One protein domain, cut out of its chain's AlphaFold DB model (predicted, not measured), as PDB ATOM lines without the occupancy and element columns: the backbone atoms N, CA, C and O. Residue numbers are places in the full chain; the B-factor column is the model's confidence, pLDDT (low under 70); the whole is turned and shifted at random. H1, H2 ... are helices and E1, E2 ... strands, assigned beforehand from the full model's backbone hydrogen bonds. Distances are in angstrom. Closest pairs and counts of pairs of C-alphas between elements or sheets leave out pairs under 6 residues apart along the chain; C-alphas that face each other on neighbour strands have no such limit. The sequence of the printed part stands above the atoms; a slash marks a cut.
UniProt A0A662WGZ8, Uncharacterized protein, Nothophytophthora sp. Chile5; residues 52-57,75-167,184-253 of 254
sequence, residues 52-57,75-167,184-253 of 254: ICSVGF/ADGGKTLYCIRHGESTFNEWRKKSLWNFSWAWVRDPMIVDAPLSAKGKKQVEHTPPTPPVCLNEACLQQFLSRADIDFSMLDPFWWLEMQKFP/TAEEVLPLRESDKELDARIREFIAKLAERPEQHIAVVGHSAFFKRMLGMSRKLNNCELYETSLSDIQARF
ATOM      1  N   ILE A  52     139.320 105.449 113.589       36.38
ATOM      2  CA  ILE A  52     138.203 104.686 114.141       36.38
ATOM      3  C   ILE A  52     138.754 103.285 114.399       36.38
ATOM      4  O   ILE A  52     139.144 102.604 113.456       36.38
ATOM      5  N   CYS A  53     138.827 102.857 115.658       32.75
ATOM      6  CA  CYS A  53     139.211 101.485 115.974       32.75
ATOM      7  C   CYS A  53     137.952 100.667 116.266       32.75
ATOM      8  O   CYS A  53     137.231 100.938 117.231       32.75
ATOM      9  N   SER A  54     137.714  99.643 115.452       31.88
ATOM     10  CA  SER A  54     136.778  98.568 115.770       31.88
ATOM     11  C   SER A  54     137.430  97.610 116.752       31.88
ATOM     12  O   SER A  54     138.575  97.209 116.550       31.88
ATOM     13  N   VAL A  55     136.721  97.228 117.814       33.44
ATOM     14  CA  VAL A  55     137.254  96.271 118.788       33.44
ATOM     15  C   VAL A  55     136.287  95.119 118.972       33.44
ATOM     16  O   VAL A  55     135.198  95.282 119.517       33.44
ATOM     17  N   GLY A  56     136.695  93.936 118.514       27.52
ATOM     18  CA  GLY A  56     136.010  92.687 118.822       27.52
ATOM     19  C   GLY A  56     136.248  92.325 120.285       27.52
ATOM     20  O   GLY A  56     137.348  91.918 120.657       27.52
ATOM     21  N   PHE A  57     135.234  92.483 121.131       33.31
ATOM     22  CA  PHE A  57     135.325  92.093 122.536       33.31
ATOM     23  C   PHE A  57     135.185  90.577 122.695       33.31
ATOM     24  O   PHE A  57     134.086  90.028 122.697       33.31
ATOM     25  N   ALA A  75     118.356 101.876 127.087       44.59
ATOM     26  CA  ALA A  75     117.100 101.134 126.994       44.59
ATOM     27  C   ALA A  75     116.847 100.567 125.591       44.59
ATOM     28  O   ALA A  75     115.815  99.949 125.366       44.59
ATOM     29  N   ASP A  76     117.783 100.738 124.668       51.47
ATOM     30  CA  ASP A  76     117.719 100.162 123.334       51.47
ATOM     31  C   ASP A  76     119.099  99.594 123.009       51.47
ATOM     32  O   ASP A  76     120.097 100.110 123.518       51.47
ATOM     33  N   GLY A  77     119.175  98.531 122.212       64.06
ATOM     34  CA  GLY A  77     120.409  97.839 121.813       64.06
ATOM     35  C   GLY A  77     121.322  98.675 120.906       64.06
ATOM     36  O   GLY A  77     121.865  98.162 119.931       64.06
ATOM     37  N   GLY A  78     121.440  99.970 121.188       82.81
ATOM     38  CA  GLY A  78     122.208 100.954 120.456       82.81
ATOM     39  C   GLY A  78     123.702 100.874 120.748       82.81
ATOM     40  O   GLY A  78     124.151 100.399 121.792       82.81
ATOM     41  N   LYS A  79     124.479 101.390 119.796       89.38
ATOM     42  CA  LYS A  79     125.942 101.376 119.829       89.38
ATOM     43  C   LYS A  79     126.482 102.293 120.927       89.38
ATOM     44  O   LYS A  79     126.043 103.439 121.058       89.38
ATOM     45  N   THR A  80     127.491 101.828 121.653       87.69
ATOM     46  CA  THR A  80     128.270 102.618 122.611       87.69
ATOM     47  C   THR A  80     129.498 103.217 121.935       87.69
ATOM     48  O   THR A  80     130.272 102.519 121.274       87.69
ATOM     49  N   LEU A  81     129.713 104.512 122.160       88.50
ATOM     50  CA  LEU A  81     130.887 105.252 121.720       88.50
ATOM     51  C   LEU A  81     131.785 105.622 122.897       88.50
ATOM     52  O   LEU A  81     131.340 106.228 123.872       88.50
ATOM     53  N   TYR A  82     133.078 105.345 122.747       86.88
ATOM     54  CA  TYR A  82     134.134 105.775 123.660       86.88
ATOM     55  C   TYR A  82     134.940 106.887 122.993       86.88
ATOM     56  O   TYR A  82     135.808 106.627 122.165       86.88
ATOM     57  N   CYS A  83     134.642 108.138 123.329       88.31
ATOM     58  CA  CYS A  83     135.336 109.312 122.810       88.31
ATOM     59  C   CYS A  83     136.577 109.602 123.656       88.31
ATOM     60  O   CYS A  83     136.459 109.932 124.836       88.31
ATOM     61  N   ILE A  84     137.766 109.507 123.066       85.12
ATOM     62  CA  ILE A  84     139.032 109.597 123.794       85.12
ATOM     63  C   ILE A  84     139.891 110.706 123.201       85.12
ATOM     64  O   ILE A  84     140.225 110.708 122.012       85.12
ATOM     65  N   ARG A  85     140.278 111.676 124.034       87.00
ATOM     66  CA  ARG A  85     141.170 112.750 123.585       87.00
ATOM     67  C   ARG A  85     142.614 112.268 123.523       87.00
ATOM     68  O   ARG A  85     143.112 111.675 124.472       87.00
ATOM     69  N   HIS A  86     143.342 112.684 122.489       81.56
ATOM     70  CA  HIS A  86     144.791 112.486 122.421       81.56
ATOM     71  C   HIS A  86     145.607 113.009 123.609       81.56
ATOM     72  O   HIS A  86     145.285 114.018 124.250       81.56
ATOM     73  N   GLY A  87     146.701 112.290 123.881       82.56
ATOM     74  CA  GLY A  87     147.788 112.711 124.754       82.56
ATOM     75  C   GLY A  87     148.381 114.036 124.293       82.56
ATOM     76  O   GLY A  87     148.128 114.510 123.189       82.56
ATOM     77  N   GLU A  88     149.117 114.703 125.168       86.12
ATOM     78  CA  GLU A  88     149.676 116.015 124.854       86.12
ATOM     79  C   GLU A  88     150.576 115.952 123.611       86.12
ATOM     80  O   GLU A  88     151.535 115.188 123.566       86.12
ATOM     81  N   SER A  89     150.255 116.750 122.590       83.19
ATOM     82  CA  SER A  89     151.124 116.930 121.425       83.19
ATOM     83  C   SER A  89     152.165 118.020 121.674       83.19
ATOM     84  O   SER A  89     151.976 118.886 122.534       83.19
ATOM     85  N   THR A  90     153.237 118.042 120.883       81.38
ATOM     86  CA  THR A  90     154.220 119.138 120.894       81.38
ATOM     87  C   THR A  90     153.561 120.492 120.614       81.38
ATOM     88  O   THR A  90     153.948 121.498 121.203       81.38
ATOM     89  N   PHE A  91     152.485 120.524 119.820       78.56
ATOM     90  CA  PHE A  91     151.660 121.719 119.632       78.56
ATOM     91  C   PHE A  91     150.922 122.142 120.910       78.56
ATOM     92  O   PHE A  91     150.884 123.324 121.252       78.56
ATOM     93  N   ASN A  92     150.328 121.195 121.650       78.19
ATOM     94  CA  ASN A  92     149.682 121.505 122.929       78.19
ATOM     95  C   ASN A  92     150.686 122.045 123.954       78.19
ATOM     96  O   ASN A  92     150.366 122.984 124.683       78.19
ATOM     97  N   GLU A  93     151.880 121.459 123.998       82.25
ATOM     98  CA  GLU A  93     152.980 121.919 124.840       82.25
ATOM     99  C   GLU A  93     153.425 123.337 124.449       82.25
ATOM    100  O   GLU A  93     153.460 124.229 125.300       82.25
ATOM    101  N   TRP A  94     153.686 123.568 123.158       80.38
ATOM    102  CA  TRP A  94     154.062 124.875 122.619       80.38
ATOM    103  C   TRP A  94     153.011 125.945 122.930       80.38
ATOM    104  O   TRP A  94     153.354 127.024 123.415       80.38
ATOM    105  N   ARG A  95     151.722 125.644 122.735       75.75
ATOM    106  CA  ARG A  95     150.627 126.592 122.989       75.75
ATOM    107  C   ARG A  95     150.543 126.998 124.460       75.75
ATOM    108  O   ARG A  95     150.306 128.165 124.754       75.75
ATOM    109  N   LYS A  96     150.760 126.060 125.390       79.00
ATOM    110  CA  LYS A  96     150.810 126.366 126.830       79.00
ATOM    111  C   LYS A  96     151.981 127.286 127.157       79.00
ATOM    112  O   LYS A  96     151.781 128.285 127.836       79.00
ATOM    113  N   LYS A  97     153.177 126.982 126.642       77.75
ATOM    114  CA  LYS A  97     154.371 127.820 126.839       77.75
ATOM    115  C   LYS A  97     154.198 129.215 126.228       77.75
ATOM    116  O   LYS A  97     154.615 130.202 126.821       77.75
ATOM    117  N   SER A  98     153.514 129.302 125.090       66.19
ATOM    118  CA  SER A  98     153.293 130.565 124.379       66.19
ATOM    119  C   SER A  98     152.313 131.503 125.078       66.19
ATOM    120  O   SER A  98     152.459 132.719 124.981       66.19
ATOM    121  N   LEU A  99     151.334 130.956 125.811       67.44
ATOM    122  CA  LEU A  99     150.447 131.747 126.670       67.44
ATOM    123  C   LEU A  99     151.213 132.393 127.831       67.44
ATOM    124  O   LEU A  99     150.961 133.551 128.144       67.44
ATOM    125  N   TRP A 100     152.166 131.673 128.422       62.22
ATOM    126  CA  TRP A 100     152.974 132.175 129.539       62.22
ATOM    127  C   TRP A 100     154.022 133.203 129.119       62.22
ATOM    128  O   TRP A 100     154.274 134.152 129.851       62.22
ATOM    129  N   ASN A 101     154.589 133.056 127.924       65.94
ATOM    130  CA  ASN A 101     155.640 133.951 127.444       65.94
ATOM    131  C   ASN A 101     155.099 135.170 126.679       65.94
ATOM    132  O   ASN A 101     155.876 135.845 126.008       65.94
ATOM    133  N   PHE A 102     153.775 135.405 126.687       62.28
ATOM    134  CA  PHE A 102     153.076 136.391 125.838       62.28
ATOM    135  C   PHE A 102     153.408 136.284 124.342       62.28
ATOM    136  O   PHE A 102     153.047 137.136 123.531       62.28
ATOM    137  N   SER A 103     154.060 135.194 123.947       54.03
ATOM    138  CA  SER A 103     154.522 134.985 122.594       54.03
ATOM    139  C   SER A 103     153.347 134.659 121.686       54.03
ATOM    140  O   SER A 103     153.473 134.821 120.494       54.03
ATOM    141  N   TRP A 104     152.172 134.291 122.207       54.12
ATOM    142  CA  TRP A 104     150.944 134.163 121.412       54.12
ATOM    143  C   TRP A 104     150.533 135.458 120.681       54.12
ATOM    144  O   TRP A 104     149.822 135.372 119.684       54.12
ATOM    145  N   ALA A 105     150.978 136.635 121.148       56.53
ATOM    146  CA  ALA A 105     150.738 137.916 120.480       56.53
ATOM    147  C   ALA A 105     151.637 138.131 119.242       56.53
ATOM    148  O   ALA A 105     151.296 138.923 118.368       56.53
ATOM    149  N   TRP A 106     152.761 137.410 119.147       50.88
ATOM    150  CA  TRP A 106     153.810 137.624 118.132       50.88
ATOM    151  C   TRP A 106     154.187 136.355 117.353       50.88
ATOM    152  O   TRP A 106     154.731 136.420 116.253       50.88
ATOM    153  N   VAL A 107     153.899 135.187 117.919       49.84
ATOM    154  CA  VAL A 107     154.210 133.865 117.393       49.84
ATOM    155  C   VAL A 107     152.926 133.276 116.840       49.84
ATOM    156  O   VAL A 107     151.967 132.985 117.558       49.84
ATOM    157  N   ARG A 108     152.939 133.144 115.517       54.84
ATOM    158  CA  ARG A 108     151.849 132.617 114.705       54.84
ATOM    159  C   ARG A 108     151.642 131.138 115.018       54.84
ATOM    160  O   ARG A 108     152.593 130.443 115.370       54.84
ATOM    161  N   ASP A 109     150.394 130.678 114.912       54.94
ATOM    162  CA  ASP A 109     150.077 129.252 114.982       54.94
ATOM    163  C   ASP A 109     150.986 128.528 113.977       54.94
ATOM    164  O   ASP A 109     150.893 128.820 112.784       54.94
ATOM    165  N   PRO A 110     151.897 127.644 114.421       52.59
ATOM    166  CA  PRO A 110     152.862 127.027 113.523       52.59
ATOM    167  C   PRO A 110     152.201 126.078 112.516       52.59
ATOM    168  O   PRO A 110     152.915 125.497 111.705       52.59
ATOM    169  N   MET A 111     150.870 125.891 112.589       55.69
ATOM    170  CA  MET A 111     150.092 125.005 111.731       55.69
ATOM    171  C   MET A 111     150.796 123.669 111.547       55.69
ATOM    172  O   MET A 111     150.909 123.139 110.443       55.69
ATOM    173  N   ILE A 112     151.298 123.136 112.667       54.44
ATOM    174  CA  ILE A 112     151.914 121.819 112.707       54.44
ATOM    175  C   ILE A 112     150.770 120.836 112.530       54.44
ATOM    176  O   ILE A 112     150.137 120.410 113.502       54.44
ATOM    177  N   VAL A 113     150.495 120.534 111.265       56.41
ATOM    178  CA  VAL A 113     149.661 119.416 110.866       56.41
ATOM    179  C   VAL A 113     150.259 118.202 111.560       56.41
ATOM    180  O   VAL A 113     151.446 117.913 111.412       56.41
ATOM    181  N   ASP A 114     149.454 117.567 112.407       59.69
ATOM    182  CA  ASP A 114     149.814 116.304 113.035       59.69
ATOM    183  C   ASP A 114     151.057 116.330 113.932       59.69
ATOM    184  O   ASP A 114     151.913 115.445 113.916       59.69
ATOM    185  N   ALA A 115     151.124 117.349 114.789       69.06
ATOM    186  CA  ALA A 115     152.157 117.458 115.809       69.06
ATOM    187  C   ALA A 115     152.322 116.145 116.617       69.06
ATOM    188  O   ALA A 115     151.343 115.661 117.208       69.06
ATOM    189  N   PRO A 116     153.548 115.586 116.708       78.75
ATOM    190  CA  PRO A 116     153.792 114.340 117.425       78.75
ATOM    191  C   PRO A 116     153.481 114.481 118.920       78.75
ATOM    192  O   PRO A 116     153.406 115.589 119.462       78.75
ATOM    193  N   LEU A 117     153.325 113.352 119.616       80.44
ATOM    194  CA  LEU A 117     153.188 113.354 121.074       80.44
ATOM    195  C   LEU A 117     154.434 113.960 121.738       80.44
ATOM    196  O   LEU A 117     155.567 113.594 121.410       80.44
ATOM    197  N   SER A 118     154.221 114.849 122.712       85.50
ATOM    198  CA  SER A 118     155.285 115.337 123.591       85.50
ATOM    199  C   SER A 118     155.806 114.199 124.478       85.50
ATOM    200  O   SER A 118     155.182 113.139 124.600       85.50
ATOM    201  N   ALA A 119     156.933 114.410 125.162       87.88
ATOM    202  CA  ALA A 119     157.427 113.441 126.147       87.88
ATOM    203  C   ALA A 119     156.380 113.155 127.242       87.88
ATOM    204  O   ALA A 119     156.213 112.014 127.674       87.88
ATOM    205  N   LYS A 120     155.622 114.183 127.643       87.44
ATOM    206  CA  LYS A 120     154.493 114.041 128.564       87.44
ATOM    207  C   LYS A 120     153.333 113.284 127.921       87.44
ATOM    208  O   LYS A 120     152.766 112.419 128.577       87.44
ATOM    209  N   GLY A 121     153.011 113.560 126.657       84.75
ATOM    210  CA  GLY A 121     151.986 112.835 125.903       84.75
ATOM    211  C   GLY A 121     152.249 111.333 125.829       84.75
ATOM    212  O   GLY A 121     151.349 110.552 126.113       84.75
ATOM    213  N   LYS A 122     153.494 110.927 125.552       84.00
ATOM    214  CA  LYS A 122     153.903 109.511 125.551       84.00
ATOM    215  C   LYS A 122     153.672 108.847 126.913       84.00
ATOM    216  O   LYS A 122     153.076 107.780 126.977       84.00
ATOM    217  N   LYS A 123     154.052 109.519 128.008       86.06
ATOM    218  CA  LYS A 123     153.790 109.025 129.371       86.06
ATOM    219  C   LYS A 123     152.295 108.937 129.681       86.06
ATOM    220  O   LYS A 123     151.869 107.975 130.303       86.06
ATOM    221  N   GLN A 124     151.495 109.919 129.261       81.75
ATOM    222  CA  GLN A 124     150.040 109.892 129.458       81.75
ATOM    223  C   GLN A 124     149.407 108.681 128.777       81.75
ATOM    224  O   GLN A 124     148.586 108.005 129.386       81.75
ATOM    225  N   VAL A 125     149.827 108.390 127.547       78.06
ATOM    226  CA  VAL A 125     149.372 107.217 126.801       78.06
ATOM    227  C   VAL A 125     149.773 105.922 127.508       78.06
ATOM    228  O   VAL A 125     148.942 105.038 127.665       78.06
ATOM    229  N   GLU A 126     151.009 105.831 127.999       76.00
ATOM    230  CA  GLU A 126     151.506 104.654 128.721       76.00
ATOM    231  C   GLU A 126     150.775 104.394 130.049       76.00
ATOM    232  O   GLU A 126     150.530 103.243 130.399       76.00
ATOM    233  N   HIS A 127     150.406 105.452 130.777       72.56
ATOM    234  CA  HIS A 127     149.692 105.356 132.058       72.56
ATOM    235  C   HIS A 127     148.172 105.277 131.895       72.56
ATOM    236  O   HIS A 127     147.457 105.102 132.884       72.56
ATOM    237  N   THR A 128     147.661 105.436 130.673       63.12
ATOM    238  CA  THR A 128     146.249 105.188 130.401       63.12
ATOM    239  C   THR A 128     146.066 103.671 130.414       63.12
ATOM    240  O   THR A 128     146.713 102.984 129.622       63.12
ATOM    241  N   PRO A 129     145.258 103.119 131.335       54.41
ATOM    242  CA  PRO A 129     145.049 101.678 131.414       54.41
ATOM    243  C   PRO A 129     144.533 101.142 130.072       54.41
ATOM    244  O   PRO A 129     143.922 101.904 129.318       54.41
ATOM    245  N   PRO A 130     144.772  99.855 129.762       50.41
ATOM    246  CA  PRO A 130     144.396  99.264 128.486       50.41
ATOM    247  C   PRO A 130     142.872  99.213 128.368       50.41
ATOM    248  O   PRO A 130     142.223  98.229 128.709       50.41
ATOM    249  N   THR A 131     142.283 100.302 127.894       49.31
ATOM    250  CA  THR A 131     140.977 100.268 127.261       49.31
ATOM    251  C   THR A 131     141.161  99.690 125.856       49.31
ATOM    252  O   THR A 131     142.243  99.816 125.269       49.31
ATOM    253  N   PRO A 132     140.131  99.042 125.298       46.75
ATOM    254  CA  PRO A 132     140.177  98.547 123.926       46.75
ATOM    255  C   PRO A 132     140.524  99.697 122.952       46.75
ATOM    256  O   PRO A 132     140.246 100.857 123.274       46.75
ATOM    257  N   PRO A 133     141.235  99.432 121.839       45.94
ATOM    258  CA  PRO A 133     142.398 100.243 121.516       45.94
ATOM    259  C   PRO A 133     142.122 101.700 121.180       45.94
ATOM    260  O   PRO A 133     141.264 102.064 120.381       45.94
ATOM    261  N   VAL A 134     142.965 102.521 121.788       42.56
ATOM    262  CA  VAL A 134     143.029 103.968 121.671       42.56
ATOM    263  C   VAL A 134     144.137 104.290 120.672       42.56
ATOM    264  O   VAL A 134     145.302 104.048 120.969       42.56
ATOM    265  N   CYS A 135     143.829 104.817 119.484       37.03
ATOM    266  CA  CYS A 135     144.860 105.263 118.542       37.03
ATOM    267  C   CYS A 135     144.648 106.696 118.066       37.03
ATOM    268  O   CYS A 135     143.677 107.037 117.401       37.03
ATOM    269  N   LEU A 136     145.598 107.533 118.475       48.66
ATOM    270  CA  LEU A 136     145.593 108.983 118.439       48.66
ATOM    271  C   LEU A 136     146.659 109.426 117.427       48.66
ATOM    272  O   LEU A 136     147.779 109.590 117.860       48.66
ATOM    273  N   ASN A 137     146.400 109.644 116.135       48.25
ATOM    274  CA  ASN A 137     147.457 110.085 115.196       48.25
ATOM    275  C   ASN A 137     148.577 109.020 114.934       48.25
ATOM    276  O   ASN A 137     148.749 108.089 115.720       48.25
ATOM    277  N   GLU A 138     149.331 109.095 113.823       48.00
ATOM    278  CA  GLU A 138     150.326 108.064 113.437       48.00
ATOM    279  C   GLU A 138     151.400 107.856 114.522       48.00
ATOM    280  O   GLU A 138     151.834 106.735 114.781       48.00
ATOM    281  N   ALA A 139     151.788 108.921 115.230       51.47
ATOM    282  CA  ALA A 139     152.819 108.852 116.261       51.47
ATOM    283  C   ALA A 139     152.369 108.086 117.520       51.47
ATOM    284  O   ALA A 139     153.201 107.453 118.171       51.47
ATOM    285  N   CYS A 140     151.079 108.109 117.879       51.38
ATOM    286  CA  CYS A 140     150.553 107.217 118.917       51.38
ATOM    287  C   CYS A 140     150.231 105.824 118.374       51.38
ATOM    288  O   CYS A 140     150.400 104.833 119.085       51.38
ATOM    289  N   LEU A 141     149.767 105.757 117.124       52.91
ATOM    290  CA  LEU A 141     149.441 104.524 116.420       52.91
ATOM    291  C   LEU A 141     150.628 103.557 116.433       52.91
ATOM    292  O   LEU A 141     150.477 102.404 116.830       52.91
ATOM    293  N   GLN A 142     151.833 104.043 116.121       55.38
ATOM    294  CA  GLN A 142     153.040 103.212 116.115       55.38
ATOM    295  C   GLN A 142     153.390 102.600 117.481       55.38
ATOM    296  O   GLN A 142     153.962 101.513 117.523       55.38
ATOM    297  N   GLN A 143     153.024 103.233 118.603       55.09
ATOM    298  CA  GLN A 143     153.246 102.632 119.924       55.09
ATOM    299  C   GLN A 143     152.276 101.476 120.213       55.09
ATOM    300  O   GLN A 143     152.674 100.500 120.851       55.09
ATOM    301  N   PHE A 144     151.035 101.543 119.723       51.59
ATOM    302  CA  PHE A 144     150.009 100.524 119.984       51.59
ATOM    303  C   PHE A 144     149.937  99.406 118.946       51.59
ATOM    304  O   PHE A 144     149.582  98.291 119.319       51.59
ATOM    305  N   LEU A 145     150.331  99.660 117.695       50.19
ATOM    306  CA  LEU A 145     150.411  98.641 116.638       50.19
ATOM    307  C   LEU A 145     151.265  97.429 117.039       50.19
ATOM    308  O   LEU A 145     151.038  96.323 116.566       50.19
ATOM    309  N   SER A 146     152.222  97.615 117.952       52.41
ATOM    310  CA  SER A 146     153.035  96.515 118.486       52.41
ATOM    311  C   SER A 146     152.303  95.614 119.496       52.41
ATOM    312  O   SER A 146     152.782  94.523 119.793       52.41
ATOM    313  N   ARG A 147     151.169  96.063 120.055       50.22
ATOM    314  CA  ARG A 147     150.499  95.438 121.211       50.22
ATOM    315  C   ARG A 147     149.138  94.815 120.903       50.22
ATOM    316  O   ARG A 147     148.668  94.020 121.713       50.22
ATOM    317  N   ALA A 148     148.500  95.152 119.784       54.00
ATOM    318  CA  ALA A 148     147.174  94.644 119.438       54.00
ATOM    319  C   ALA A 148     147.045  94.367 117.929       54.00
ATOM    320  O   ALA A 148     147.576  95.115 117.114       54.00
ATOM    321  N   ASP A 149     146.321  93.295 117.584       61.53
ATOM    322  CA  ASP A 149     145.972  92.866 116.215       61.53
ATOM    323  C   ASP A 149     144.890  93.807 115.651       61.53
ATOM    324  O   ASP A 149     143.718  93.447 115.552       61.53
ATOM    325  N   ILE A 150     145.257  95.074 115.427       60.06
ATOM    326  CA  ILE A 150     144.352  96.106 114.919       60.06
ATOM    327  C   ILE A 150     144.694  96.380 113.464       60.06
ATOM    328  O   ILE A 150     145.788  96.850 113.148       60.06
ATOM    329  N   ASP A 151     143.729  96.117 112.595       62.88
ATOM    330  CA  ASP A 151     143.833  96.400 111.175       62.88
ATOM    331  C   ASP A 151     143.246  97.780 110.855       62.88
ATOM    332  O   ASP A 151     142.086  98.074 111.145       62.88
ATOM    333  N   PHE A 152     144.068  98.625 110.241       59.53
ATOM    334  CA  PHE A 152     143.702  99.971 109.807       59.53
ATOM    335  C   PHE A 152     143.703 100.119 108.283       59.53
ATOM    336  O   PHE A 152     143.473 101.216 107.780       59.53
ATOM    337  N   SER A 153     143.952  99.033 107.543       66.88
ATOM    338  CA  SER A 153     144.067  99.039 106.080       66.88
ATOM    339  C   SER A 153     142.796  99.517 105.370       66.88
ATOM    340  O   SER A 153     142.875 100.064 104.273       66.88
ATOM    341  N   MET A 154     141.633  99.359 106.010       63.69
ATOM    342  CA  MET A 154     140.333  99.753 105.462       63.69
ATOM    343  C   MET A 154     139.924 101.199 105.774       63.69
ATOM    344  O   MET A 154     138.855 101.632 105.344       63.69
ATOM    345  N   LEU A 155     140.716 101.953 106.544       62.03
ATOM    346  CA  LEU A 155     140.397 103.347 106.845       62.03
ATOM    347  C   LEU A 155     140.949 104.263 105.755       62.03
ATOM    348  O   LEU A 155     142.147 104.240 105.478       62.03
ATOM    349  N   ASP A 156     140.100 105.126 105.193       66.19
ATOM    350  CA  ASP A 156     140.579 106.242 104.373       66.19
ATOM    351  C   ASP A 156     141.344 107.224 105.282       66.19
ATOM    352  O   ASP A 156     140.743 107.830 106.178       66.19
ATOM    353  N   PRO A 157     142.661 107.403 105.077       60.62
ATOM    354  CA  PRO A 157     143.491 108.238 105.933       60.62
ATOM    355  C   PRO A 157     143.163 109.731 105.845       60.62
ATOM    356  O   PRO A 157     143.740 110.490 106.615       60.62
ATOM    357  N   PHE A 158     142.286 110.170 104.935       64.38
ATOM    358  CA  PHE A 158     141.962 111.584 104.730       64.38
ATOM    359  C   PHE A 158     140.467 111.838 104.490       64.38
ATOM    360  O   PHE A 158     140.115 112.823 103.837       64.38
ATOM    361  N   TRP A 159     139.576 110.985 105.006       63.91
ATOM    362  CA  TRP A 159     138.128 111.099 104.751       63.91
ATOM    363  C   TRP A 159     137.524 112.446 105.188       63.91
ATOM    364  O   TRP A 159     136.520 112.874 104.636       63.91
ATOM    365  N   TRP A 160     138.136 113.131 106.163       62.56
ATOM    366  CA  TRP A 160     137.686 114.430 106.687       62.56
ATOM    367  C   TRP A 160     138.292 115.640 105.975       62.56
ATOM    368  O   TRP A 160     137.938 116.775 106.296       62.56
ATOM    369  N   LEU A 161     139.273 115.429 105.099       65.38
ATOM    370  CA  LEU A 161     139.984 116.524 104.459       65.38
ATOM    371  C   LEU A 161     139.204 116.962 103.224       65.38
ATOM    372  O   LEU A 161     139.129 116.225 102.238       65.38
ATOM    373  N   GLU A 162     138.647 118.173 103.264       65.94
ATOM    374  CA  GLU A 162     137.978 118.760 102.106       65.94
ATOM    375  C   GLU A 162     138.947 118.843 100.921       65.94
ATOM    376  O   GLU A 162     139.883 119.646 100.907       65.94
ATOM    377  N   MET A 163     138.689 118.033  99.892       64.06
ATOM    378  CA  MET A 163     139.526 117.977  98.692       64.06
ATOM    379  C   MET A 163     139.595 119.316  97.949       64.06
ATOM    380  O   MET A 163     140.550 119.558  97.223       64.06
ATOM    381  N   GLN A 164     138.605 120.191  98.130       65.69
ATOM    382  CA  GLN A 164     138.586 121.518  97.514       65.69
ATOM    383  C   GLN A 164     139.589 122.473  98.179       65.69
ATOM    384  O   GLN A 164     140.244 123.245  97.485       65.69
ATOM    385  N   LYS A 165     139.750 122.389  99.508       67.38
ATOM    386  CA  LYS A 165     140.719 123.199 100.271       67.38
ATOM    387  C   LYS A 165     142.135 122.635 100.187       67.38
ATOM    388  O   LYS A 165     143.105 123.385 100.229       67.38
ATOM    389  N   PHE A 166     142.247 121.316 100.043       66.12
ATOM    390  CA  PHE A 166     143.517 120.606  99.937       66.12
ATOM    391  C   PHE A 166     143.484 119.662  98.727       66.12
ATOM    392  O   PHE A 166     143.297 118.451  98.897       66.12
ATOM    393  N   PRO A 167     143.633 120.195  97.497       62.12
ATOM    394  CA  PRO A 167     143.580 119.387  96.286       62.12
ATOM    395  C   PRO A 167     144.646 118.295  96.333       62.12
ATOM    396  O   PRO A 167     145.834 118.563  96.490       62.12
ATOM    397  N   THR A 184     150.547 134.146 106.834       72.75
ATOM    398  CA  THR A 184     149.733 135.301 107.248       72.75
ATOM    399  C   THR A 184     148.400 134.872 107.863       72.75
ATOM    400  O   THR A 184     147.961 133.736 107.694       72.75
ATOM    401  N   ALA A 185     147.754 135.762 108.625       70.38
ATOM    402  CA  ALA A 185     146.444 135.460 109.207       70.38
ATOM    403  C   ALA A 185     145.382 135.307 108.107       70.38
ATOM    404  O   ALA A 185     144.513 134.443 108.197       70.38
ATOM    405  N   GLU A 186     145.512 136.103 107.051       74.81
ATOM    406  CA  GLU A 186     144.681 136.118 105.855       74.81
ATOM    407  C   GLU A 186     144.769 134.793 105.089       74.81
ATOM    408  O   GLU A 186     143.750 134.305 104.613       74.81
ATOM    409  N   GLU A 187     145.948 134.162 105.042       74.19
ATOM    410  CA  GLU A 187     146.131 132.816 104.476       74.19
ATOM    411  C   GLU A 187     145.548 131.707 105.370       74.19
ATOM    412  O   GLU A 187     145.114 130.673 104.867       74.19
ATOM    413  N   VAL A 188     145.510 131.901 106.695       69.50
ATOM    414  CA  VAL A 188     144.944 130.922 107.646       69.50
ATOM    415  C   VAL A 188     143.417 130.949 107.647       69.50
ATOM    416  O   VAL A 188     142.788 129.903 107.805       69.50
ATOM    417  N   LEU A 189     142.807 132.129 107.512       70.75
ATOM    418  CA  LEU A 189     141.353 132.308 107.565       70.75
ATOM    419  C   LEU A 189     140.567 131.355 106.642       70.75
ATOM    420  O   LEU A 189     139.679 130.683 107.166       70.75
ATOM    421  N   PRO A 190     140.876 131.217 105.338       76.19
ATOM    422  CA  PRO A 190     140.148 130.310 104.446       76.19
ATOM    423  C   PRO A 190     140.410 128.822 104.732       76.19
ATOM    424  O   PRO A 190     139.631 127.969 104.313       76.19
ATOM    425  N   LEU A 191     141.489 128.495 105.452       74.12
ATOM    426  CA  LEU A 191     141.807 127.125 105.865       74.12
ATOM    427  C   LEU A 191     141.051 126.708 107.130       74.12
ATOM    428  O   LEU A 191     141.023 125.523 107.468       74.12
ATOM    429  N   ARG A 192     140.461 127.663 107.861       75.31
ATOM    430  CA  ARG A 192     139.654 127.353 109.038       75.31
ATOM    431  C   ARG A 192     138.314 126.786 108.609       75.31
ATOM    432  O   ARG A 192     137.558 127.413 107.878       75.31
ATOM    433  N   GLU A 193     138.018 125.617 109.149       80.75
ATOM    434  CA  GLU A 193     136.687 125.040 109.098       80.75
ATOM    435  C   GLU A 193     135.697 125.942 109.852       80.75
ATOM    436  O   GLU A 193     135.928 126.324 111.005       80.75
ATOM    437  N   SER A 194     134.608 126.298 109.182       85.94
ATOM    438  CA  SER A 194     133.466 126.993 109.768       85.94
ATOM    439  C   SER A 194     132.610 126.043 110.612       85.94
ATOM    440  O   SER A 194     132.618 124.829 110.418       85.94
ATOM    441  N   ASP A 195     131.787 126.590 111.510       87.00
ATOM    442  CA  ASP A 195     130.860 125.789 112.326       87.00
ATOM    443  C   ASP A 195     129.918 124.920 111.473       87.00
ATOM    444  O   ASP A 195     129.617 123.787 111.842       87.00
ATOM    445  N   LYS A 196     129.479 125.427 110.313       89.81
ATOM    446  CA  LYS A 196     128.593 124.699 109.395       89.81
ATOM    447  C   LYS A 196     129.301 123.511 108.738       89.81
ATOM    448  O   LYS A 196     128.694 122.451 108.601       89.81
ATOM    449  N   GLU A 197     130.557 123.690 108.336       85.25
ATOM    450  CA  GLU A 197     131.389 122.620 107.765       85.25
ATOM    451  C   GLU A 197     131.703 121.558 108.821       85.25
ATOM    452  O   GLU A 197     131.511 120.369 108.571       85.25
ATOM    453  N   LEU A 198     132.054 121.984 110.039       85.12
ATOM    454  CA  LEU A 198     132.268 121.084 111.169       85.12
ATOM    455  C   LEU A 198     131.013 120.260 111.488       85.12
ATOM    456  O   LEU A 198     131.111 119.048 111.673       85.12
ATOM    457  N   ASP A 199     129.833 120.883 111.528       91.94
ATOM    458  CA  ASP A 199     128.571 120.177 111.774       91.94
ATOM    459  C   ASP A 199     128.228 119.197 110.642       91.94
ATOM    460  O   ASP A 199     127.760 118.089 110.905       91.94
ATOM    461  N   ALA A 200     128.475 119.572 109.382       90.44
ATOM    462  CA  ALA A 200     128.305 118.672 108.241       90.44
ATOM    463  C   ALA A 200     129.235 117.454 108.349       90.44
ATOM    464  O   ALA A 200     128.786 116.317 108.195       90.44
ATOM    465  N   ARG A 201     130.498 117.677 108.718       87.75
ATOM    466  CA  ARG A 201     131.469 116.606 108.940       87.75
ATOM    467  C   ARG A 201     131.104 115.712 110.122       87.75
ATOM    468  O   ARG A 201     131.309 114.504 110.059       87.75
ATOM    469  N   ILE A 202     130.552 116.278 111.195       90.81
ATOM    470  CA  ILE A 202     130.038 115.495 112.324       90.81
ATOM    471  C   ILE A 202     128.878 114.596 111.870       90.81
ATOM    472  O   ILE A 202     128.875 113.420 112.227       90.81
ATOM    473  N   ARG A 203     127.940 115.090 111.046       93.44
ATOM    474  CA  ARG A 203     126.857 114.254 110.490       93.44
ATOM    475  C   ARG A 203     127.394 113.095 109.656       93.44
ATOM    476  O   ARG A 203     126.991 111.956 109.874       93.44
ATOM    477  N   GLU A 204     128.326 113.367 108.742       89.62
ATOM    478  CA  GLU A 204     128.933 112.315 107.916       89.62
ATOM    479  C   GLU A 204     129.655 111.278 108.786       89.62
ATOM    480  O   GLU A 204     129.515 110.071 108.589       89.62
ATOM    481  N   PHE A 205     130.385 111.740 109.802       88.50
ATOM    482  CA  PHE A 205     131.064 110.871 110.753       88.50
ATOM    483  C   PHE A 205     130.090 109.955 111.504       88.50
ATOM    484  O   PHE A 205     130.316 108.750 111.592       88.50
ATOM    485  N   ILE A 206     128.990 110.511 112.014       91.31
ATOM    486  CA  ILE A 206     127.938 109.764 112.712       91.31
ATOM    487  C   ILE A 206     127.292 108.730 111.782       91.31
ATOM    488  O   ILE A 206     127.071 107.599 112.210       91.31
ATOM    489  N   ALA A 207     127.029 109.084 110.520       90.25
ATOM    490  CA  ALA A 207     126.488 108.155 109.528       90.25
ATOM    491  C   ALA A 207     127.433 106.962 109.309       90.25
ATOM    492  O   ALA A 207     127.012 105.814 109.446       90.25
ATOM    493  N   LYS A 208     128.736 107.219 109.117       86.31
ATOM    494  CA  LYS A 208     129.746 106.152 109.009       86.31
ATOM    495  C   LYS A 208     129.785 105.268 110.258       86.31
ATOM    496  O   LYS A 208     129.910 104.053 110.137       86.31
ATOM    497  N   LEU A 209     129.670 105.847 111.458       86.69
ATOM    498  CA  LEU A 209     129.611 105.089 112.718       86.69
ATOM    499  C   LEU A 209     128.339 104.237 112.844       86.69
ATOM    500  O   LEU A 209     128.380 103.178 113.467       86.69
ATOM    501  N   ALA A 210     127.218 104.680 112.277       88.62
ATOM    502  CA  ALA A 210     125.972 103.923 112.273       88.62
ATOM    503  C   ALA A 210     126.044 102.702 111.343       88.62
ATOM    504  O   ALA A 210     125.559 101.632 111.708       88.62
ATOM    505  N   GLU A 211     126.700 102.845 110.189       87.12
ATOM    506  CA  GLU A 211     126.916 101.772 109.202       87.12
ATOM    507  C   GLU A 211     127.859 100.667 109.701       87.12
ATOM    508  O   GLU A 211     127.833  99.537 109.210       87.12
ATOM    509  N   ARG A 212     128.701 100.974 110.692       81.62
ATOM    510  CA  ARG A 212     129.599  99.999 111.312       81.62
ATOM    511  C   ARG A 212     128.804  98.860 111.959       81.62
ATOM    512  O   ARG A 212     127.882  99.138 112.719       81.62
ATOM    513  N   PRO A 213     129.145  97.575 111.760       81.00
ATOM    514  CA  PRO A 213     128.472  96.478 112.465       81.00
ATOM    515  C   PRO A 213     128.776  96.454 113.974       81.00
ATOM    516  O   PRO A 213     128.016  95.878 114.753       81.00
ATOM    517  N   GLU A 214     129.859  97.095 114.416       81.00
ATOM    518  CA  GLU A 214     130.332  97.048 115.798       81.00
ATOM    519  C   GLU A 214     129.386  97.754 116.781       81.00
ATOM    520  O   GLU A 214     128.840  98.821 116.496       81.00
ATOM    521  N   GLN A 215     129.200  97.161 117.965       82.19
ATOM    522  CA  GLN A 215     128.368  97.720 119.042       82.19
ATOM    523  C   GLN A 215     129.150  98.617 120.004       82.19
ATOM    524  O   GLN A 215     128.571  99.476 120.655       82.19
ATOM    525  N   HIS A 216     130.468  98.443 120.070       80.94
ATOM    526  CA  HIS A 216     131.373  99.229 120.898       80.94
ATOM    527  C   HIS A 216     132.440  99.829 119.994       80.94
ATOM    528  O   HIS A 216     133.219  99.092 119.388       80.94
ATOM    529  N   ILE A 217     132.466 101.155 119.886       81.81
ATOM    530  CA  ILE A 217     133.378 101.853 118.979       81.81
ATOM    531  C   ILE A 217     134.197 102.867 119.771       81.81
ATOM    532  O   ILE A 217     133.652 103.744 120.441       81.81
ATOM    533  N   ALA A 218     135.522 102.752 119.687       81.75
ATOM    534  CA  ALA A 218     136.431 103.745 120.238       81.75
ATOM    535  C   ALA A 218     136.743 104.796 119.170       81.75
ATOM    536  O   ALA A 218     137.238 104.487 118.084       81.75
ATOM    537  N   VAL A 219     136.451 106.052 119.497       82.62
ATOM    538  CA  VAL A 219     136.728 107.208 118.652       82.62
ATOM    539  C   VAL A 219     137.794 108.042 119.308       82.62
ATOM    540  O   VAL A 219     137.664 108.487 120.449       82.62
ATOM    541  N   VAL A 220     138.831 108.325 118.542       80.94
ATOM    542  CA  VAL A 220     139.970 109.059 119.036       80.94
ATOM    543  C   VAL A 220     140.145 110.368 118.282       80.94
ATOM    544  O   VAL A 220     140.156 110.393 117.055       80.94
ATOM    545  N   GLY A 221     140.312 111.470 119.016       83.81
ATOM    546  CA  GLY A 221     140.349 112.778 118.375       83.81
ATOM    547  C   GLY A 221     140.697 113.967 119.259       83.81
ATOM    548  O   GLY A 221     141.255 113.850 120.355       83.81
ATOM    549  N   HIS A 222     140.373 115.156 118.753       83.94
ATOM    550  CA  HIS A 222     140.628 116.431 119.417       83.94
ATOM    551  C   HIS A 222     139.449 116.875 120.287       83.94
ATOM    552  O   HIS A 222     138.282 116.752 119.926       83.94
ATOM    553  N   SER A 223     139.756 117.525 121.411       86.38
ATOM    554  CA  SER A 223     138.732 117.994 122.353       86.38
ATOM    555  C   SER A 223     137.755 119.018 121.777       86.38
ATOM    556  O   SER A 223     136.668 119.162 122.317       86.38
ATOM    557  N   ALA A 224     138.156 119.792 120.762       85.31
ATOM    558  CA  ALA A 224     137.272 120.784 120.146       85.31
ATOM    559  C   ALA A 224     136.163 120.100 119.334       85.31
ATOM    560  O   ALA A 224     134.995 120.428 119.519       85.31
ATOM    561  N   PHE A 225     136.535 119.086 118.545       89.00
ATOM    562  CA  PHE A 225     135.601 118.233 117.815       89.00
ATOM    563  C   PHE A 225     134.639 117.529 118.778       89.00
ATOM    564  O   PHE A 225     133.429 117.690 118.661       89.00
ATOM    565  N   PHE A 226     135.165 116.856 119.811       91.69
ATOM    566  CA  PHE A 226     134.323 116.202 120.820       91.69
ATOM    567  C   PHE A 226     133.422 117.175 121.571       91.69
ATOM    568  O   PHE A 226     132.264 116.861 121.808       91.69
ATOM    569  N   LYS A 227     133.910 118.372 121.914       92.38
ATOM    570  CA  LYS A 227     133.080 119.384 122.573       92.38
ATOM    571  C   LYS A 227     131.862 119.747 121.713       92.38
ATOM    572  O   LYS A 227     130.772 119.842 122.268       92.38
ATOM    573  N   ARG A 228     132.044 119.934 120.396       93.25
ATOM    574  CA  ARG A 228     130.948 120.224 119.455       93.25
ATOM    575  C   ARG A 228     130.022 119.016 119.293       93.25
ATOM    576  O   ARG A 228     128.835 119.146 119.557       93.25
ATOM    577  N   MET A 229     130.575 117.846 118.964       93.62
ATOM    578  CA  MET A 229     129.830 116.599 118.727       93.62
ATOM    579  C   MET A 229     129.019 116.139 119.949       93.62
ATOM    580  O   MET A 229     127.876 115.722 119.828       93.62
ATOM    581  N   LEU A 230     129.582 116.242 121.151       94.19
ATOM    582  CA  LEU A 230     128.921 115.826 122.393       94.19
ATOM    583  C   LEU A 230     128.108 116.967 123.037       94.19
ATOM    584  O   LEU A 230     127.447 116.770 124.054       94.19
ATOM    585  N   GLY A 231     128.195 118.185 122.482       93.81
ATOM    586  CA  GLY A 231     127.639 119.424 123.033       93.81
ATOM    587  C   GLY A 231     127.984 119.670 124.498       93.81
ATOM    588  O   GLY A 231     127.121 120.032 125.298       93.81
ATOM    589  N   MET A 232     129.248 119.449 124.849       92.12
ATOM    590  CA  MET A 232     129.766 119.667 126.196       92.12
ATOM    591  C   MET A 232     130.082 121.148 126.428       92.12
ATOM    592  O   MET A 232     130.504 121.869 125.525       92.12
ATOM    593  N   SER A 233     129.993 121.613 127.674       92.81
ATOM    594  CA  SER A 233     130.442 122.964 128.049       92.81
ATOM    595  C   SER A 233     131.973 123.082 128.115       92.81
ATOM    596  O   SER A 233     132.542 124.149 127.856       92.81
ATOM    597  N   ARG A 234     132.668 121.968 128.374       93.75
ATOM    598  CA  ARG A 234     134.129 121.897 128.530       93.75
ATOM    599  C   ARG A 234     134.806 121.034 127.469       93.75
ATOM    600  O   ARG A 234     134.183 120.202 126.820       93.75
ATOM    601  N   LYS A 235     136.119 121.215 127.339       90.00
ATOM    602  CA  LYS A 235     136.998 120.317 126.582       90.00
ATOM    603  C   LYS A 235     137.343 119.092 127.440       90.00
ATOM    604  O   LYS A 235     137.502 119.216 128.655       90.00
ATOM    605  N   LEU A 236     137.494 117.936 126.799       85.38
ATOM    606  CA  LEU A 236     138.111 116.759 127.417       85.38
ATOM    607  C   LEU A 236     139.574 117.060 127.776       85.38
ATOM    608  O   LEU A 236     140.237 117.807 127.054       85.38
ATOM    609  N   ASN A 237     140.089 116.497 128.863       89.44
ATOM    610  CA  ASN A 237     141.509 116.509 129.213       89.44
ATOM    611  C   ASN A 237     142.288 115.515 128.342       89.44
ATOM    612  O   ASN A 237     141.703 114.645 127.707       89.44
ATOM    613  N   ASN A 238     143.610 115.666 128.247       85.00
ATOM    614  CA  ASN A 238     144.451 114.735 127.486       85.00
ATOM    615  C   ASN A 238     144.303 113.303 128.030       85.00
ATOM    616  O   ASN A 238     144.417 113.114 129.238       85.00
ATOM    617  N   CYS A 239     144.066 112.334 127.139       84.25
ATOM    618  CA  CYS A 239     143.733 110.936 127.457       84.25
ATOM    619  C   CYS A 239     142.440 110.740 128.273       84.25
ATOM    620  O   CYS A 239     142.209 109.661 128.809       84.25
ATOM    621  N   GLU A 240     141.574 111.754 128.375       85.31
ATOM    622  CA  GLU A 240     140.255 111.572 128.983       85.31
ATOM    623  C   GLU A 240     139.348 110.766 128.047       85.31
ATOM    624  O   GLU A 240     139.236 111.093 126.862       85.31
ATOM    625  N   LEU A 241     138.697 109.748 128.614       86.25
ATOM    626  CA  LEU A 241     137.651 108.945 127.991       86.25
ATOM    627  C   LEU A 241     136.279 109.480 128.407       86.25
ATOM    628  O   LEU A 241     136.026 109.726 129.588       86.25
ATOM    629  N   TYR A 242     135.396 109.622 127.427       89.94
ATOM    630  CA  TYR A 242     133.991 109.945 127.611       89.94
ATOM    631  C   TYR A 242     133.135 108.892 126.910       89.94
ATOM    632  O   TYR A 242     133.291 108.666 125.711       89.94
ATOM    633  N   GLU A 243     132.245 108.249 127.657       89.88
ATOM    634  CA  GLU A 243     131.342 107.220 127.140       89.88
ATOM    635  C   GLU A 243     129.958 107.815 126.861       89.88
ATOM    636  O   GLU A 243     129.428 108.582 127.668       89.88
ATOM    637  N   THR A 244     129.373 107.471 125.716       92.88
ATOM    638  CA  THR A 244     128.029 107.907 125.317       92.88
ATOM    639  C   THR A 244     127.384 106.900 124.365       92.88
ATOM    640  O   THR A 244     128.060 106.000 123.866       92.88
ATOM    641  N   SER A 245     126.084 107.031 124.100       93.44
ATOM    642  CA  SER A 245     125.409 106.236 123.069       93.44
ATOM    643  C   SER A 245     125.442 106.957 121.719       93.44
ATOM    644  O   SER A 245     125.394 108.186 121.660       93.44
ATOM    645  N   LEU A 246     125.499 106.208 120.614       90.62
ATOM    646  CA  LEU A 246     125.418 106.793 119.272       90.62
ATOM    647  C   LEU A 246     124.089 107.537 119.061       90.62
ATOM    648  O   LEU A 246     124.083 108.611 118.464       90.62
ATOM    649  N   SER A 247     122.991 107.013 119.612       92.44
ATOM    650  CA  SER A 247     121.665 107.633 119.552       92.44
ATOM    651  C   SER A 247     121.620 109.011 120.218       92.44
ATOM    652  O   SER A 247     121.008 109.927 119.671       92.44
ATOM    653  N   ASP A 248     122.309 109.196 121.353       93.00
ATOM    654  CA  ASP A 248     122.375 110.502 122.031       93.00
ATOM    655  C   ASP A 248     123.052 111.560 121.145       93.00
ATOM    656  O   ASP A 248     122.679 112.735 121.165       93.00
ATOM    657  N   ILE A 249     124.052 111.153 120.355       92.56
ATOM    658  CA  ILE A 249     124.738 112.047 119.416       92.56
ATOM    659  C   ILE A 249     123.862 112.308 118.186       92.56
ATOM    660  O   ILE A 249     123.728 113.458 117.775       92.56
ATOM    661  N   GLN A 250     123.225 111.279 117.620       93.19
ATOM    662  CA  GLN A 250     122.321 111.419 116.469       93.19
ATOM    663  C   GLN A 250     121.174 112.392 116.752       93.19
ATOM    664  O   GLN A 250     120.888 113.255 115.930       93.19
ATOM    665  N   ALA A 251     120.586 112.337 117.949       92.75
ATOM    666  CA  ALA A 251     119.523 113.257 118.352       92.75
ATOM    667  C   ALA A 251     119.947 114.742 118.326       92.75
ATOM    668  O   ALA A 251     119.099 115.628 118.245       92.75
ATOM    669  N   ARG A 252     121.254 115.031 118.396       91.19
ATOM    670  CA  ARG A 252     121.807 116.394 118.316       91.19
ATOM    671  C   ARG A 252     122.089 116.849 116.888       91.19
ATOM    672  O   ARG A 252     122.158 118.052 116.649       91.19
ATOM    673  N   PHE A 253     122.286 115.904 115.977       89.88
ATOM    674  CA  PHE A 253     122.643 116.142 114.585       89.88
ATOM    675  C   PHE A 253     121.659 115.401 113.671       89.88
ATOM    676  O   PHE A 253     122.055 114.407 113.057       89.88
TER     677      PHE A 253
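This is residues 52 to 57, 75 to 167 and 184 to 253 of the 254 residues of an uncharacterized protein of Nothophytophthora sp. Chile5 (UniProt A0A662WGZ8). A small twisted sheet of four strands and three helices, H5, H6 and H7, make the more closely packed part: H6 lies over strand E2, and the long helix H5 touches H6 and H7. H2 and H3 lie off the sheet, and H1 and H4 are farthest from the mean of the C-alphas, with long unnamed stretches at residues 101 to 118 and 145 to 167. The printed part has 169 residues, 84 of them, under half, in named elements, in the order E1 E2 H1 H2 H3 H4 H5 E3 H6 E4 H7; the class is mixed, helices and strands. The sheet is mixed, in the order E1 E3 E2 E4. The whole is compact, with a radius of gyration of the C-alphas of 17.0 A and spans of 52 by 36 by 34 A.

Inner strands E3, residues 216 to 221, and E2, residues 80 to 85, are parallel, with N 219 and O 82 2.8 A apart, within hydrogen-bond range. Edge strand E4, residues 241 to 245, is antiparallel to E2, with N 83 and O 242 at 2.8 A. Edge strand E1, residues 52 to 54, is antiparallel to E3, with N 53 and O 218 at 3.3 A. H6, residues 223 to 229, is on the sheet over E2, at a height over the sheet of 9.6 A. H7, residues 246 to 250, only grazes the sheet with residues 246 to 249. H5, residues 195 to 211, touches H7 with residues 206 to 210; the closest C-alphas are those of Ile 206 and Gln 250, 7.0 A. With residues 198 to 202 it only just touches H6, with 3 pairs of C-alphas within 8 A, about perpendicular at 76 degrees; the closest are those of Ile 202 and Met 229, 6.5 A. H2, residues 119 to 127, and H3, residues 137 to 144, are close but not clearly touching, with C-alphas 122 and 140 7.8 A apart. H1, residues 90 to 100, and H2 are near each other. H4, residues 185 to 191, touches no helix. Each O i to N i+4 pair is within hydrogen-bond range in H1, H2, H5, H6 and H7; H3 has 3 of 4, and H4 1 of 3, with 2 of 4 O i to N i+3 pairs.

E2 and E3 are each 16.4 A long and E4 13.5 A. H5 runs 24.5 A from C-alpha 195 at (130.860, 125.789, 112.326), H1 15.7 A and H2 12.7 A. E1 begins at (138.203, 104.686, 114.141), and H7 ends at C-alpha 250, (122.321, 111.419, 116.469).

The C-alphas of Ala 75 and Trp 106 are the two farthest apart, 52.5 A. Residues 58 to 74 and 168 to 183 are not printed, with C-alpha gaps of 20.8 A and 20.3 A. The links H1 to H2 and H6 to E4 are long. Mean pLDDT of the printed part is 73.1; 68 residues are under 70, among them 98 to 115 and 128 to 167.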